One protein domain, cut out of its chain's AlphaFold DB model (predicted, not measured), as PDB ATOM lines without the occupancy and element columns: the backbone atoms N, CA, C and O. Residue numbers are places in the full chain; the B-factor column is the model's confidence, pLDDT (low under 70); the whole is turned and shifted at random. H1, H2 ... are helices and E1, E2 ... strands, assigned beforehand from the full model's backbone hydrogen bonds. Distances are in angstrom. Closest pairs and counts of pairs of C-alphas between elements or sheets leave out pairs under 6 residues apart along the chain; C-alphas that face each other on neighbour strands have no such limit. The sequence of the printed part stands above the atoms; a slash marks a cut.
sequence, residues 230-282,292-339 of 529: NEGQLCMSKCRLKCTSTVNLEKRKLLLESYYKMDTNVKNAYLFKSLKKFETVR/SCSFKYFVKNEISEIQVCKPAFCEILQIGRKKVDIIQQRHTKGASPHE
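Overview. This is residues 230 to 282 and 292 to 339 of the 529 residues of an uncharacterized protein of Acyrthosiphon pisum (UniProt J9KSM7). A small three-stranded sheet, in which the long E2 pairs with E1 over one part and E3 over another, has H4 and H5 over one face, while H2 and H3 form a V to one side. The unnamed stretch 230 to 242 and short H1 lie at one end. The 101 printed residues include, in order, H1 H2 H3 E1 E2 E3 H4 H5, mixed in class. The antiparallel sheet runs E1 - E2 - E3; the whole is compact, with a radius of gyration of the C-alphas of 13.5 A and spans of 37 by 35 by 26 A.

Along the chain. H1 holds residues 243 to 246, from C-alpha 243 at (201.679, 178.196, 191.589). H2 is 249 to 261, 18.3 A; H3 is 264 to 273, 14.4 A. E1 is 275 to 279, E2 293 to 300, 22.8 A, and E3 305 to 308. H4 is 310 to 316; H5 is 321 to 332, 16.7 A, ending at C-alpha 332 (214.359, 167.805, 172.264).

Arrangement. E1 and E2 are antiparallel, with N 278 and O 294 2.9 A apart. E2 and E3 form a hairpin, with N 306 and O 299 2.9 A apart. H4 runs along E2, 8.9 A over the sheet; H5, on the same face, is over E1 and E2 at 9.5 A. H4 and H5 touch, C-alphas 314 and 321 closest at 6.3 A. H3 touches H5, C-alphas 272 and 327 closest at 6.3 A. H2 and H4 only just touch, with 3 pairs of C-alphas within 8 A, 252 and 316 closest at 5.7 A. H1 only grazes the sheet. In H2, H3, H4 and H5 every O i to N i+4 pair is within hydrogen-bond range; H1 is too short for one, but its 1 O i to N i+3 pair is within range.

Size, cuts and confidence. C-alphas 261 and 282 are farthest apart, 40.6 A. Residues 283 to 291 are cut out, with 9.8 A between C-alphas 282 and 292. No link printed whole is long. Residue 302 is under 70 in pLDDT.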
ATOM      1  N   ASN A 230     194.183 167.936 193.565       92.56
ATOM      2  CA  ASN A 230     195.033 168.288 194.698       92.56
ATOM      3  C   ASN A 230     194.575 169.649 195.252       92.56
ATOM      4  O   ASN A 230     194.805 170.690 194.628       92.56
ATOM      5  N   GLU A 231     193.891 169.630 196.396       91.69
ATOM      6  CA  GLU A 231     193.354 170.829 197.055       91.69
ATOM      7  C   GLU A 231     194.432 171.600 197.834       91.69
ATOM      8  O   GLU A 231     194.379 172.824 197.935       91.69
ATOM      9  N   GLY A 232     195.467 170.896 198.296       90.75
ATOM     10  CA  GLY A 232     196.581 171.448 199.060       90.75
ATOM     11  C   GLY A 232     197.660 172.126 198.207       90.75
ATOM     12  O   GLY A 232     197.396 172.859 197.249       90.75
ATOM     13  N   GLN A 233     198.919 171.920 198.599       91.19
ATOM     14  CA  GLN A 233     200.070 172.604 198.013       91.19
ATOM     15  C   GLN A 233     200.580 171.879 196.755       91.19
ATOM     16  O   GLN A 233     201.045 170.744 196.819       91.19
ATOM     17  N   LEU A 234     200.561 172.562 195.606       93.00
ATOM     18  CA  LEU A 234     200.918 171.984 194.299       93.00
ATOM     19  C   LEU A 234     202.428 171.737 194.096       93.00
ATOM     20  O   LEU A 234     202.850 171.114 193.122       93.00
ATOM     21  N   CYS A 235     203.273 172.310 194.949       93.81
ATOM     22  CA  CYS A 235     204.726 172.330 194.796       93.81
ATOM     23  C   CYS A 235     205.413 172.614 196.142       93.81
ATOM     24  O   CYS A 235     204.779 172.536 197.190       93.81
ATOM     25  N   MET A 236     206.704 172.962 196.133       90.25
ATOM     26  CA  MET A 236     207.379 173.505 197.323       90.25
ATOM     27  C   MET A 236     206.693 174.797 197.793       90.25
ATOM     28  O   MET A 236     206.226 175.572 196.958       90.25
ATOM     29  N   SER A 237     206.694 175.058 199.103       83.69
ATOM     30  CA  SER A 237     206.090 176.258 199.707       83.69
ATOM     31  C   SER A 237     206.735 177.549 199.190       83.69
ATOM     32  O   SER A 237     206.051 178.439 198.692       83.69
ATOM     33  N   LYS A 238     208.072 177.609 199.185       88.12
ATOM     34  CA  LYS A 238     208.871 178.714 198.621       88.12
ATOM     35  C   LYS A 238     208.962 178.654 197.080       88.12
ATOM     36  O   LYS A 238     210.046 178.696 196.504       88.12
ATOM     37  N   CYS A 239     207.834 178.503 196.380       93.75
ATOM     38  CA  CYS A 239     207.811 178.461 194.913       93.75
ATOM     39  C   CYS A 239     207.924 179.864 194.295       93.75
ATOM     40  O   CYS A 239     207.008 180.674 194.428       93.75
ATOM     41  N   ARG A 240     208.983 180.115 193.509       93.38
ATOM     42  CA  ARG A 240     209.179 181.376 192.757       93.38
ATOM     43  C   ARG A 240     207.991 181.757 191.858       93.38
ATOM     44  O   ARG A 240     207.743 182.937 191.664       93.38
ATOM     45  N   LEU A 241     207.272 180.772 191.315       92.88
ATOM     46  CA  LEU A 241     206.103 180.978 190.446       92.88
ATOM     47  C   LEU A 241     204.764 180.981 191.210       92.88
ATOM     48  O   LEU A 241     203.721 180.960 190.568       92.88
ATOM     49  N   LYS A 242     204.780 180.932 192.554       93.31
ATOM     50  CA  LYS A 242     203.601 180.972 193.450       93.31
ATOM     51  C   LYS A 242     202.419 180.068 193.024       93.31
ATOM     52  O   LYS A 242     201.267 180.367 193.314       93.31
ATOM     53  N   CYS A 243     202.689 178.931 192.369       94.69
ATOM     54  CA  CYS A 243     201.679 178.196 191.589       94.69
ATOM     55  C   CYS A 243     200.409 177.812 192.370       94.69
ATOM     56  O   CYS A 243     199.329 177.799 191.789       94.69
ATOM     57  N   THR A 244     200.530 177.518 193.669       93.19
ATOM     58  CA  THR A 244     199.396 177.201 194.554       93.19
ATOM     59  C   THR A 244     198.375 178.344 194.642       93.19
ATOM     60  O   THR A 244     197.181 178.062 194.636       93.19
ATOM     61  N   SER A 245     198.819 179.607 194.688       90.62
ATOM     62  CA  SER A 245     197.938 180.787 194.749       90.62
ATOM     63  C   SER A 245     197.602 181.369 193.374       90.62
ATOM     64  O   SER A 245     196.625 182.090 193.248       90.62
ATOM     65  N   THR A 246     198.392 181.079 192.334       91.94
ATOM     66  CA  THR A 246     198.080 181.501 190.952       91.94
ATOM     67  C   THR A 246     197.027 180.605 190.289       91.94
ATOM     68  O   THR A 246     196.315 181.048 189.390       91.94
ATOM     69  N   VAL A 247     196.918 179.338 190.709       93.06
ATOM     70  CA  VAL A 247     195.940 178.374 190.180       93.06
ATOM     71  C   VAL A 247     194.957 177.977 191.286       93.06
ATOM     72  O   VAL A 247     195.172 176.999 192.011       93.06
ATOM     73  N   ASN A 248     193.874 178.752 191.402       92.69
ATOM     74  CA  ASN A 248     192.765 178.543 192.344       92.69
ATOM     75  C   ASN A 248     192.127 177.151 192.196       92.69
ATOM     76  O   ASN A 248     192.179 176.545 191.125       92.69
ATOM     77  N   LEU A 249     191.484 176.661 193.260       93.81
ATOM     78  CA  LEU A 249     190.919 175.306 193.329       93.81
ATOM     79  C   LEU A 249     189.942 174.986 192.182       93.81
ATOM     80  O   LEU A 249     190.016 173.907 191.599       93.81
ATOM     81  N   GLU A 250     189.078 175.927 191.807       92.81
ATOM     82  CA  GLU A 250     188.131 175.784 190.688       92.81
ATOM     83  C   GLU A 250     188.856 175.614 189.352       92.81
ATOM     84  O   GLU A 250     188.564 174.694 188.592       92.81
ATOM     85  N   LYS A 251     189.899 176.417 189.108       92.38
ATOM     86  CA  LYS A 251     190.748 176.288 187.917       92.38
ATOM     87  C   LYS A 251     191.452 174.932 187.880       92.38
ATOM     88  O   LYS A 251     191.582 174.351 186.807       92.38
ATOM     89  N   ARG A 252     191.847 174.373 189.035       94.50
ATOM     90  CA  ARG A 252     192.367 172.992 189.125       94.50
ATOM     91  C   ARG A 252     191.286 171.951 188.790       94.50
ATOM     92  O   ARG A 252     191.600 171.004 188.076       94.50
ATOM     93  N   LYS A 253     190.041 172.131 189.258       94.50
ATOM     94  CA  LYS A 253     188.883 171.271 188.924       94.50
ATOM     95  C   LYS A 253     188.625 171.262 187.413       94.50
ATOM     96  O   LYS A 253     188.700 170.198 186.803       94.50
ATOM     97  N   LEU A 254     188.462 172.437 186.801       93.94
ATOM     98  CA  LEU A 254     188.241 172.593 185.357       93.94
ATOM     99  C   LEU A 254     189.404 172.037 184.516       93.94
ATOM    100  O   LEU A 254     189.174 171.334 183.530       93.94
ATOM    101  N   LEU A 255     190.659 172.284 184.915       94.44
ATOM    102  CA  LEU A 255     191.846 171.735 184.242       94.44
ATOM    103  C   LEU A 255     191.922 170.206 184.327       94.44
ATOM    104  O   LEU A 255     192.276 169.564 183.340       94.44
ATOM    105  N   LEU A 256     191.593 169.614 185.478       95.44
ATOM    106  CA  LEU A 256     191.609 168.162 185.648       95.44
ATOM    107  C   LEU A 256     190.480 167.495 184.851       95.44
ATOM    108  O   LEU A 256     190.726 166.506 184.160       95.44
ATOM    109  N   GLU A 257     189.261 168.039 184.914       94.44
ATOM    110  CA  GLU A 257     188.099 167.487 184.215       94.44
ATOM    111  C   GLU A 257     188.255 167.585 182.694       94.44
ATOM    112  O   GLU A 257     188.171 166.567 182.003       94.44
ATOM    113  N   SER A 258     188.559 168.778 182.168       93.94
ATOM    114  CA  SER A 258     188.801 168.975 180.732       93.94
ATOM    115  C   SER A 258     189.946 168.092 180.232       93.94
ATOM    116  O   SER A 258     189.809 167.439 179.192       93.94
ATOM    117  N   TYR A 259     191.034 167.970 181.005       95.44
ATOM    118  CA  TYR A 259     192.116 167.048 180.682       95.44
ATOM    119  C   TYR A 259     191.637 165.597 180.632       95.44
ATOM    120  O   TYR A 259     191.935 164.914 179.655       95.44
ATOM    121  N   TYR A 260     190.881 165.104 181.620       96.12
ATOM    122  CA  TYR A 260     190.452 163.701 181.649       96.12
ATOM    123  C   TYR A 260     189.296 163.351 180.696       96.12
ATOM    124  O   TYR A 260     189.231 162.189 180.276       96.12
ATOM    125  N   LYS A 261     188.490 164.331 180.265       95.31
ATOM    126  CA  LYS A 261     187.432 164.214 179.239       95.31
ATOM    127  C   LYS A 261     187.976 163.926 177.827       95.31
ATOM    128  O   LYS A 261     187.324 163.221 177.063       95.31
ATOM    129  N   MET A 262     189.172 164.416 177.491       93.88
ATOM    130  CA  MET A 262     189.827 164.199 176.186       93.88
ATOM    131  C   MET A 262     190.272 162.736 175.945       93.88
ATOM    132  O   MET A 262     190.543 161.997 176.891       93.88
ATOM    133  N   ASP A 263     190.447 162.303 174.689       92.69
ATOM    134  CA  ASP A 263     191.125 161.023 174.401       92.69
ATOM    135  C   ASP A 263     192.652 161.105 174.629       92.69
ATOM    136  O   ASP A 263     193.265 162.164 174.570       92.69
ATOM    137  N   THR A 264     193.267 159.949 174.874       91.50
ATOM    138  CA  THR A 264     194.704 159.637 174.851       91.50
ATOM    139  C   THR A 264     195.551 160.433 173.850       91.50
ATOM    140  O   THR A 264     196.579 160.984 174.251       91.50
ATOM    141  N   ASN A 265     195.159 160.504 172.574       92.12
ATOM    142  CA  ASN A 265     195.931 161.218 171.549       92.12
ATOM    143  C   ASN A 265     195.852 162.734 171.767       92.12
ATOM    144  O   ASN A 265     196.875 163.419 171.793       92.12
ATOM    145  N   VAL A 266     194.651 163.246 172.036       93.19
ATOM    146  CA  VAL A 266     194.416 164.670 172.320       93.19
ATOM    147  C   VAL A 266     195.104 165.085 173.631       93.19
ATOM    148  O   VAL A 266     195.735 166.136 173.687       93.19
ATOM    149  N   LYS A 267     195.119 164.217 174.652       93.31
ATOM    150  CA  LYS A 267     195.907 164.365 175.891       93.31
ATOM    151  C   LYS A 267     197.408 164.468 175.608       93.31
ATOM    152  O   LYS A 267     198.075 165.318 176.194       93.31
ATOM    153  N   ASN A 268     197.954 163.641 174.709       92.94
ATOM    154  CA  ASN A 268     199.361 163.743 174.298       92.94
ATOM    155  C   ASN A 268     199.647 165.091 173.615       92.94
ATOM    156  O   ASN A 268     200.644 165.728 173.950       92.94
ATOM    157  N   ALA A 269     198.777 165.533 172.701       93.44
ATOM    158  CA  ALA A 269     198.916 166.803 171.986       93.44
ATOM    159  C   ALA A 269     198.776 168.027 172.909       93.44
ATOM    160  O   ALA A 269     199.596 168.941 172.838       93.44
ATOM    161  N   TYR A 270     197.807 168.013 173.833       94.19
ATOM    162  CA  TYR A 270     197.634 169.028 174.877       94.19
ATOM    163  C   TYR A 270     198.905 169.167 175.720       94.19
ATOM    164  O   TYR A 270     199.486 170.249 175.788       94.19
ATOM    165  N   LEU A 271     199.401 168.059 176.289       94.69
ATOM    166  CA  LEU A 271     200.630 168.073 177.086       94.69
ATOM    167  C   LEU A 271     201.843 168.534 176.268       94.69
ATOM    168  O   LEU A 271     202.694 169.237 176.802       94.69
ATOM    169  N   PHE A 272     201.931 168.165 174.988       94.25
ATOM    170  CA  PHE A 272     203.009 168.620 174.114       94.25
ATOM    171  C   PHE A 272     202.951 170.138 173.889       94.25
ATOM    172  O   PHE A 272     203.974 170.794 174.056       94.25
ATOM    173  N   LYS A 273     201.774 170.712 173.596       93.19
ATOM    174  CA  LYS A 273     201.584 172.167 173.415       93.19
ATOM    175  C   LYS A 273     201.777 172.963 174.716       93.19
ATOM    176  O   LYS A 273     202.277 174.083 174.676       93.19
ATOM    177  N   SER A 274     201.449 172.373 175.867       94.62
ATOM    178  CA  SER A 274     201.695 172.937 177.205       94.62
ATOM    179  C   SER A 274     203.174 173.011 177.610       94.62
ATOM    180  O   SER A 274     203.498 173.658 178.610       94.62
ATOM    181  N   LEU A 275     204.083 172.353 176.884       94.75
ATOM    182  CA  LEU A 275     205.526 172.427 177.109       94.75
ATOM    183  C   LEU A 275     206.175 173.300 176.030       94.75
ATOM    184  O   LEU A 275     206.057 173.013 174.844       94.75
ATOM    185  N   LYS A 276     206.922 174.328 176.443       93.00
ATOM    186  CA  LYS A 276     207.719 175.161 175.527       93.00
ATOM    187  C   LYS A 276     209.209 174.944 175.810       93.00
ATOM    188  O   LYS A 276     209.661 175.172 176.939       93.00
ATOM    189  N   LYS A 277     209.947 174.461 174.801       92.19
ATOM    190  CA  LYS A 277     211.418 174.342 174.789       92.19
ATOM    191  C   LYS A 277     212.025 175.750 174.758       92.19
ATOM    192  O   LYS A 277     211.541 176.609 174.030       92.19
ATOM    193  N   PHE A 278     213.082 175.971 175.530       89.81
ATOM    194  CA  PHE A 278     213.945 177.151 175.453       89.81
ATOM    195  C   PHE A 278     215.393 176.679 175.396       89.81
ATOM    196  O   PHE A 278     215.754 175.721 176.081       89.81
ATOM    197  N   GLU A 279     216.221 177.331 174.598       85.00
ATOM    198  CA  GLU A 279     217.621 176.935 174.428       85.00
ATOM    199  C   GLU A 279     218.509 177.643 175.455       85.00
ATOM    200  O   GLU A 279     218.149 178.687 176.008       85.00
ATOM    201  N   THR A 280     219.623 177.013 175.820       81.12
ATOM    202  CA  THR A 280     220.447 177.471 176.944       81.12
ATOM    203  C   THR A 280     221.427 178.549 176.482       81.12
ATOM    204  O   THR A 280     222.567 178.263 176.146       81.12
ATOM    205  N   VAL A 281     220.966 179.805 176.504       76.25
ATOM    206  CA  VAL A 281     221.692 181.008 176.034       76.25
ATOM    207  C   VAL A 281     223.047 181.237 176.727       76.25
ATOM    208  O   VAL A 281     223.908 181.918 176.183       76.25
ATOM    209  N   ARG A 282     223.255 180.700 177.937       73.12
ATOM    210  CA  ARG A 282     224.516 180.834 178.685       73.12
ATOM    211  C   ARG A 282     225.027 179.467 179.117       73.12
ATOM    212  O   ARG A 282     224.367 178.773 179.893       73.12
ATOM    213  N   SER A 292     221.481 171.321 177.143       80.06
ATOM    214  CA  SER A 292     221.287 171.992 175.843       80.06
ATOM    215  C   SER A 292     219.973 172.784 175.752       80.06
ATOM    216  O   SER A 292     219.921 173.838 175.124       80.06
ATOM    217  N   CYS A 293     218.917 172.322 176.427       86.62
ATOM    218  CA  CYS A 293     217.648 173.038 176.515       86.62
ATOM    219  C   CYS A 293     217.005 172.979 177.908       86.62
ATOM    220  O   CYS A 293     217.099 171.987 178.638       86.62
ATOM    221  N   SER A 294     216.272 174.042 178.226       90.38
ATOM    222  CA  SER A 294     215.360 174.178 179.358       90.38
ATOM    223  C   SER A 294     213.897 174.104 178.898       90.38
ATOM    224  O   SER A 294     213.593 174.200 177.712       90.38
ATOM    225  N   PHE A 295     212.968 173.936 179.841       93.94
ATOM    226  CA  PHE A 295     211.533 173.832 179.554       93.94
ATOM    227  C   PHE A 295     210.709 174.685 180.516       93.94
ATOM    228  O   PHE A 295     210.934 174.642 181.730       93.94
ATOM    229  N   LYS A 296     209.718 175.401 179.978       95.38
ATOM    230  CA  LYS A 296     208.649 176.054 180.751       95.38
ATOM    231  C   LYS A 296     207.332 175.305 180.516       95.38
ATOM    232  O   LYS A 296     207.097 174.798 179.418       95.38
ATOM    233  N   TYR A 297     206.498 175.236 181.550       96.69
ATOM    234  CA  TYR A 297     205.236 174.492 181.565       96.69
ATOM    235  C   TYR A 297     204.086 175.483 181.694       96.69
ATOM    236  O   TYR A 297     204.164 176.389 182.523       96.69
ATOM    237  N   PHE A 298     203.034 175.303 180.902       96.38
ATOM    238  CA  PHE A 298     201.886 176.203 180.859       96.38
ATOM    239  C   PHE A 298     200.583 175.425 181.023       96.38
ATOM    240  O   PHE A 298     200.373 174.399 180.369       96.38
ATOM    241  N   VAL A 299     199.692 175.931 181.874       94.19
ATOM    242  CA  VAL A 299     198.291 175.493 181.939       94.19
ATOM    243  C   VAL A 299     197.407 176.557 181.294       94.19
ATOM    244  O   VAL A 299     197.649 177.753 181.463       94.19
ATOM    245  N   LYS A 300     196.407 176.130 180.523       86.62
ATOM    246  CA  LYS A 300     195.468 177.041 179.861       86.62
ATOM    247  C   LYS A 300     194.364 177.459 180.830       86.62
ATOM    248  O   LYS A 300     193.610 176.613 181.294       86.62
ATOM    249  N   ASN A 301     194.269 178.753 181.105       74.62
ATOM    250  CA  ASN A 301     193.020 179.389 181.513       74.62
ATOM    251  C   ASN A 301     192.207 179.704 180.237       74.62
ATOM    252  O   ASN A 301     192.760 179.654 179.137       74.62
ATOM    253  N   GLU A 302     190.927 180.053 180.360       69.56
ATOM    254  CA  GLU A 302     190.055 180.335 179.200       69.56
ATOM    255  C   GLU A 302     190.595 181.460 178.301       69.56
ATOM    256  O   GLU A 302     190.521 181.372 177.081       69.56
ATOM    257  N   ILE A 303     191.209 182.478 178.917       74.69
ATOM    258  CA  ILE A 303     191.687 183.703 178.255       74.69
ATOM    259  C   ILE A 303     193.226 183.716 178.072       74.69
ATOM    260  O   ILE A 303     193.748 184.456 177.243       74.69
ATOM    261  N   SER A 304     193.997 182.923 178.834       82.62
ATOM    262  CA  SER A 304     195.467 183.073 178.899       82.62
ATOM    263  C   SER A 304     196.235 181.816 179.338       82.62
ATOM    264  O   SER A 304     195.689 180.903 179.957       82.62
ATOM    265  N   GLU A 305     197.536 181.748 179.027       91.50
ATOM    266  CA  GLU A 305     198.419 180.634 179.414       91.50
ATOM    267  C   GLU A 305     199.242 180.968 180.670       91.50
ATOM    268  O   GLU A 305     200.152 181.797 180.637       91.50
ATOM    269  N   ILE A 306     198.965 180.284 181.784       93.31
ATOM    270  CA  ILE A 306     199.625 180.505 183.080       93.31
ATOM    271  C   ILE A 306     200.880 179.631 183.177       93.31
ATOM    272  O   ILE A 306     200.793 178.400 183.110       93.31
ATOM    273  N   GLN A 307     202.052 180.242 183.384       95.56
ATOM    274  CA  GLN A 307     203.293 179.491 183.605       95.56
ATOM    275  C   GLN A 307     203.317 178.851 185.004       95.56
ATOM    276  O   GLN A 307     203.173 179.528 186.019       95.56
ATOM    277  N   VAL A 308     203.602 177.550 185.067       96.56
ATOM    278  CA  VAL A 308     203.731 176.777 186.311       96.56
ATOM    279  C   VAL A 308     205.065 176.026 186.391       96.56
ATOM    280  O   VAL A 308     205.783 175.849 185.405       96.56
ATOM    281  N   CYS A 309     205.429 175.578 187.594       96.06
ATOM    282  CA  CYS A 309     206.584 174.703 187.796       96.06
ATOM    283  C   CYS A 309     206.240 173.228 187.506       96.06
ATOM    284  O   CYS A 309     205.085 172.817 187.621       96.06
ATOM    285  N   LYS A 310     207.248 172.404 187.171       95.62
ATOM    286  CA  LYS A 310     207.051 170.980 186.829       95.62
ATOM    287  C   LYS A 310     206.272 170.177 187.891       95.62
ATOM    288  O   LYS A 310     205.411 169.404 187.479       95.62
ATOM    289  N   PRO A 311     206.511 170.331 189.216       96.19
ATOM    290  CA  PRO A 311     205.688 169.673 190.232       96.19
ATOM    291  C   PRO A 311     204.215 170.083 190.142       96.19
ATOM    292  O   PRO A 311     203.370 169.210 189.991       96.19
ATOM    293  N   ALA A 312     203.919 171.386 190.099       96.69
ATOM    294  CA  ALA A 312     202.542 171.874 190.023       96.69
ATOM    295  C   ALA A 312     201.823 171.401 188.753       96.69
ATOM    296  O   ALA A 312     200.675 170.983 188.824       96.69
ATOM    297  N   PHE A 313     202.509 171.372 187.608       96.94
ATOM    298  CA  PHE A 313     201.967 170.808 186.368       96.94
ATOM    299  C   PHE A 313     201.596 169.316 186.498       96.94
ATOM    300  O   PHE A 313     200.594 168.873 185.940       96.94
ATOM    301  N   CYS A 314     202.378 168.544 187.263       96.69
ATOM    302  CA  CYS A 314     202.078 167.140 187.551       96.69
ATOM    303  C   CYS A 314     200.880 166.990 188.503       96.69
ATOM    304  O   CYS A 314     200.029 166.140 188.258       96.69
ATOM    305  N   GLU A 315     200.791 167.824 189.544       96.44
ATOM    306  CA  GLU A 315     199.715 167.777 190.545       96.44
ATOM    307  C   GLU A 315     198.360 168.258 190.006       96.44
ATOM    308  O   GLU A 315     197.346 167.605 190.255       96.44
ATOM    309  N   ILE A 316     198.340 169.346 189.222       95.75
ATOM    310  CA  ILE A 316     197.124 169.900 188.593       95.75
ATOM    311  C   ILE A 316     196.476 168.871 187.656       95.75
ATOM    312  O   ILE A 316     195.268 168.678 187.694       95.75
ATOM    313  N   LEU A 317     197.280 168.201 186.821       95.81
ATOM    314  CA  LEU A 317     196.796 167.232 185.826       95.81
ATOM    315  C   LEU A 317     196.837 165.779 186.331       95.81
ATOM    316  O   LEU A 317     196.524 164.852 185.586       95.81
ATOM    317  N   GLN A 318     197.260 165.565 187.580       96.44
ATOM    318  CA  GLN A 318     197.413 164.256 188.218       96.44
ATOM    319  C   GLN A 318     198.289 163.236 187.451       96.44
ATOM    320  O   GLN A 318     198.126 162.014 187.579       96.44
ATOM    321  N   ILE A 319     199.271 163.724 186.688       95.81
ATOM    322  CA  ILE A 319     200.186 162.914 185.868       95.81
ATOM    323  C   ILE A 319     201.522 162.640 186.571       95.81
ATOM    324  O   ILE A 319     202.121 163.507 187.198       95.81
ATOM    325  N   GLY A 320     202.049 161.422 186.417       95.19
ATOM    326  CA  GLY A 320     203.375 161.077 186.935       95.19
ATOM    327  C   GLY A 320     204.500 161.761 186.148       95.19
ATOM    328  O   GLY A 320     204.468 161.775 184.918       95.19
ATOM    329  N   ARG A 321     205.536 162.253 186.847       95.38
ATOM    330  CA  ARG A 321     206.660 163.036 186.278       95.38
ATOM    331  C   ARG A 321     207.264 162.412 185.007       95.38
ATOM    332  O   ARG A 321     207.418 163.119 184.017       95.38
ATOM    333  N   LYS A 322     207.429 161.078 184.985       96.00
ATOM    334  CA  LYS A 322     207.906 160.291 183.826       96.00
ATOM    335  C   LYS A 322     207.136 160.557 182.520       96.00
ATOM    336  O   LYS A 322     207.727 160.515 181.446       96.00
ATOM    337  N   LYS A 323     205.829 160.853 182.580       94.19
ATOM    338  CA  LYS A 323     205.018 161.205 181.398       94.19
ATOM    339  C   LYS A 323     205.449 162.549 180.805       94.19
ATOM    340  O   LYS A 323     205.480 162.681 179.587       94.19
ATOM    341  N   VAL A 324     205.813 163.507 181.659       95.56
ATOM    342  CA  VAL A 324     206.366 164.807 181.257       95.56
ATOM    343  C   VAL A 324     207.784 164.628 180.708       95.56
ATOM    344  O   VAL A 324     208.087 165.173 179.653       95.56
ATOM    345  N   ASP A 325     208.622 163.800 181.347       94.25
ATOM    346  CA  ASP A 325     209.988 163.500 180.877       94.25
ATOM    347  C   ASP A 325     210.012 162.943 179.440       94.25
ATOM    348  O   ASP A 325     210.775 163.423 178.603       94.25
ATOM    349  N   ILE A 326     209.124 161.994 179.116       93.06
ATOM    350  CA  ILE A 326     208.984 161.421 177.761       93.06
ATOM    351  C   ILE A 326     208.596 162.492 176.724       93.06
ATOM    352  O   ILE A 326     209.044 162.444 175.578       93.06
ATOM    353  N   ILE A 327     207.771 163.469 177.108       93.19
ATOM    354  CA  ILE A 327     207.337 164.555 176.216       93.19
ATOM    355  C   ILE A 327     208.463 165.580 176.026       93.19
ATOM    356  O   ILE A 327     208.690 166.019 174.900       93.19
ATOM    357  N   GLN A 328     209.233 165.887 177.075       93.31
ATOM    358  CA  GLN A 328     210.446 166.704 176.965       93.31
ATOM    359  C   GLN A 328     211.471 166.066 176.014       93.31
ATOM    360  O   GLN A 328     211.969 166.742 175.122       93.31
ATOM    361  N   GLN A 329     211.725 164.758 176.135       91.50
ATOM    362  CA  GLN A 329     212.635 164.035 175.235       91.50
ATOM    363  C   GLN A 329     212.195 164.090 173.762       91.50
ATOM    364  O   GLN A 329     213.047 164.149 172.879       91.50
ATOM    365  N   ARG A 330     210.883 164.091 173.478       89.56
ATOM    366  CA  ARG A 330     210.355 164.239 172.109       89.56
ATOM    367  C   ARG A 330     210.509 165.658 171.569       89.56
ATOM    368  O   ARG A 330     210.988 165.806 170.451       89.56
ATOM    369  N   HIS A 331     210.214 166.674 172.383       90.25
ATOM    370  CA  HIS A 331     210.510 168.082 172.075       90.25
ATOM    371  C   HIS A 331     211.994 168.303 171.748       90.25
ATOM    372  O   HIS A 331     212.316 168.960 170.764       90.25
ATOM    373  N   THR A 332     212.911 167.720 172.529       88.88
ATOM    374  CA  THR A 332     214.359 167.805 172.264       88.88
ATOM    375  C   THR A 332     214.752 167.154 170.931       88.88
ATOM    376  O   THR A 332     215.702 167.608 170.308       88.88
ATOM    377  N   LYS A 333     214.005 166.142 170.467       88.62
ATOM    378  CA  LYS A 333     214.187 165.479 169.161       88.62
ATOM    379  C   LYS A 333     213.404 166.130 168.005       88.62
ATOM    380  O   LYS A 333     213.361 165.548 166.929       88.62
ATOM    381  N   GLY A 334     212.723 167.261 168.224       84.06
ATOM    382  CA  GLY A 334     211.859 167.896 167.213       84.06
ATOM    383  C   GLY A 334     210.632 167.067 166.795       84.06
ATOM    384  O   GLY A 334     209.969 167.398 165.819       84.06
ATOM    385  N   ALA A 335     210.317 165.984 167.513       83.38
ATOM    386  CA  ALA A 335     209.296 165.020 167.113       83.38
ATOM    387  C   ALA A 335     207.886 165.440 167.559       83.38
ATOM    388  O   ALA A 335     207.698 165.908 168.683       83.38
ATOM    389  N   SER A 336     206.888 165.196 166.707       84.00
ATOM    390  CA  SER A 336     205.479 165.542 166.944       84.00
ATOM    391  C   SER A 336     204.807 164.710 168.065       84.00
ATOM    392  O   SER A 336     205.376 163.727 168.569       84.00
ATOM    393  N   PRO A 337     203.572 165.062 168.491       82.62
ATOM    394  CA  PRO A 337     202.807 164.277 169.458       82.62
ATOM    395  C   PRO A 337     202.365 162.924 168.868       82.62
ATOM    396  O   PRO A 337     201.298 162.797 168.284       82.62
ATOM    397  N   HIS A 338     203.191 161.892 169.044       74.88
ATOM    398  CA  HIS A 338     202.907 160.536 168.560       74.88
ATOM    399  C   HIS A 338     201.583 159.956 169.101       74.88
ATOM    400  O   HIS A 338     201.271 160.092 170.294       74.88
ATOM    401  N   GLU A 339     200.876 159.239 168.228       83.50
ATOM    402  CA  GLU A 339     199.651 158.492 168.530       83.50
ATOM    403  C   GLU A 339     199.851 157.368 169.563       83.50
ATOM    404  O   GLU A 339     200.953 156.870 169.800       83.50
TER     405      GLU A 339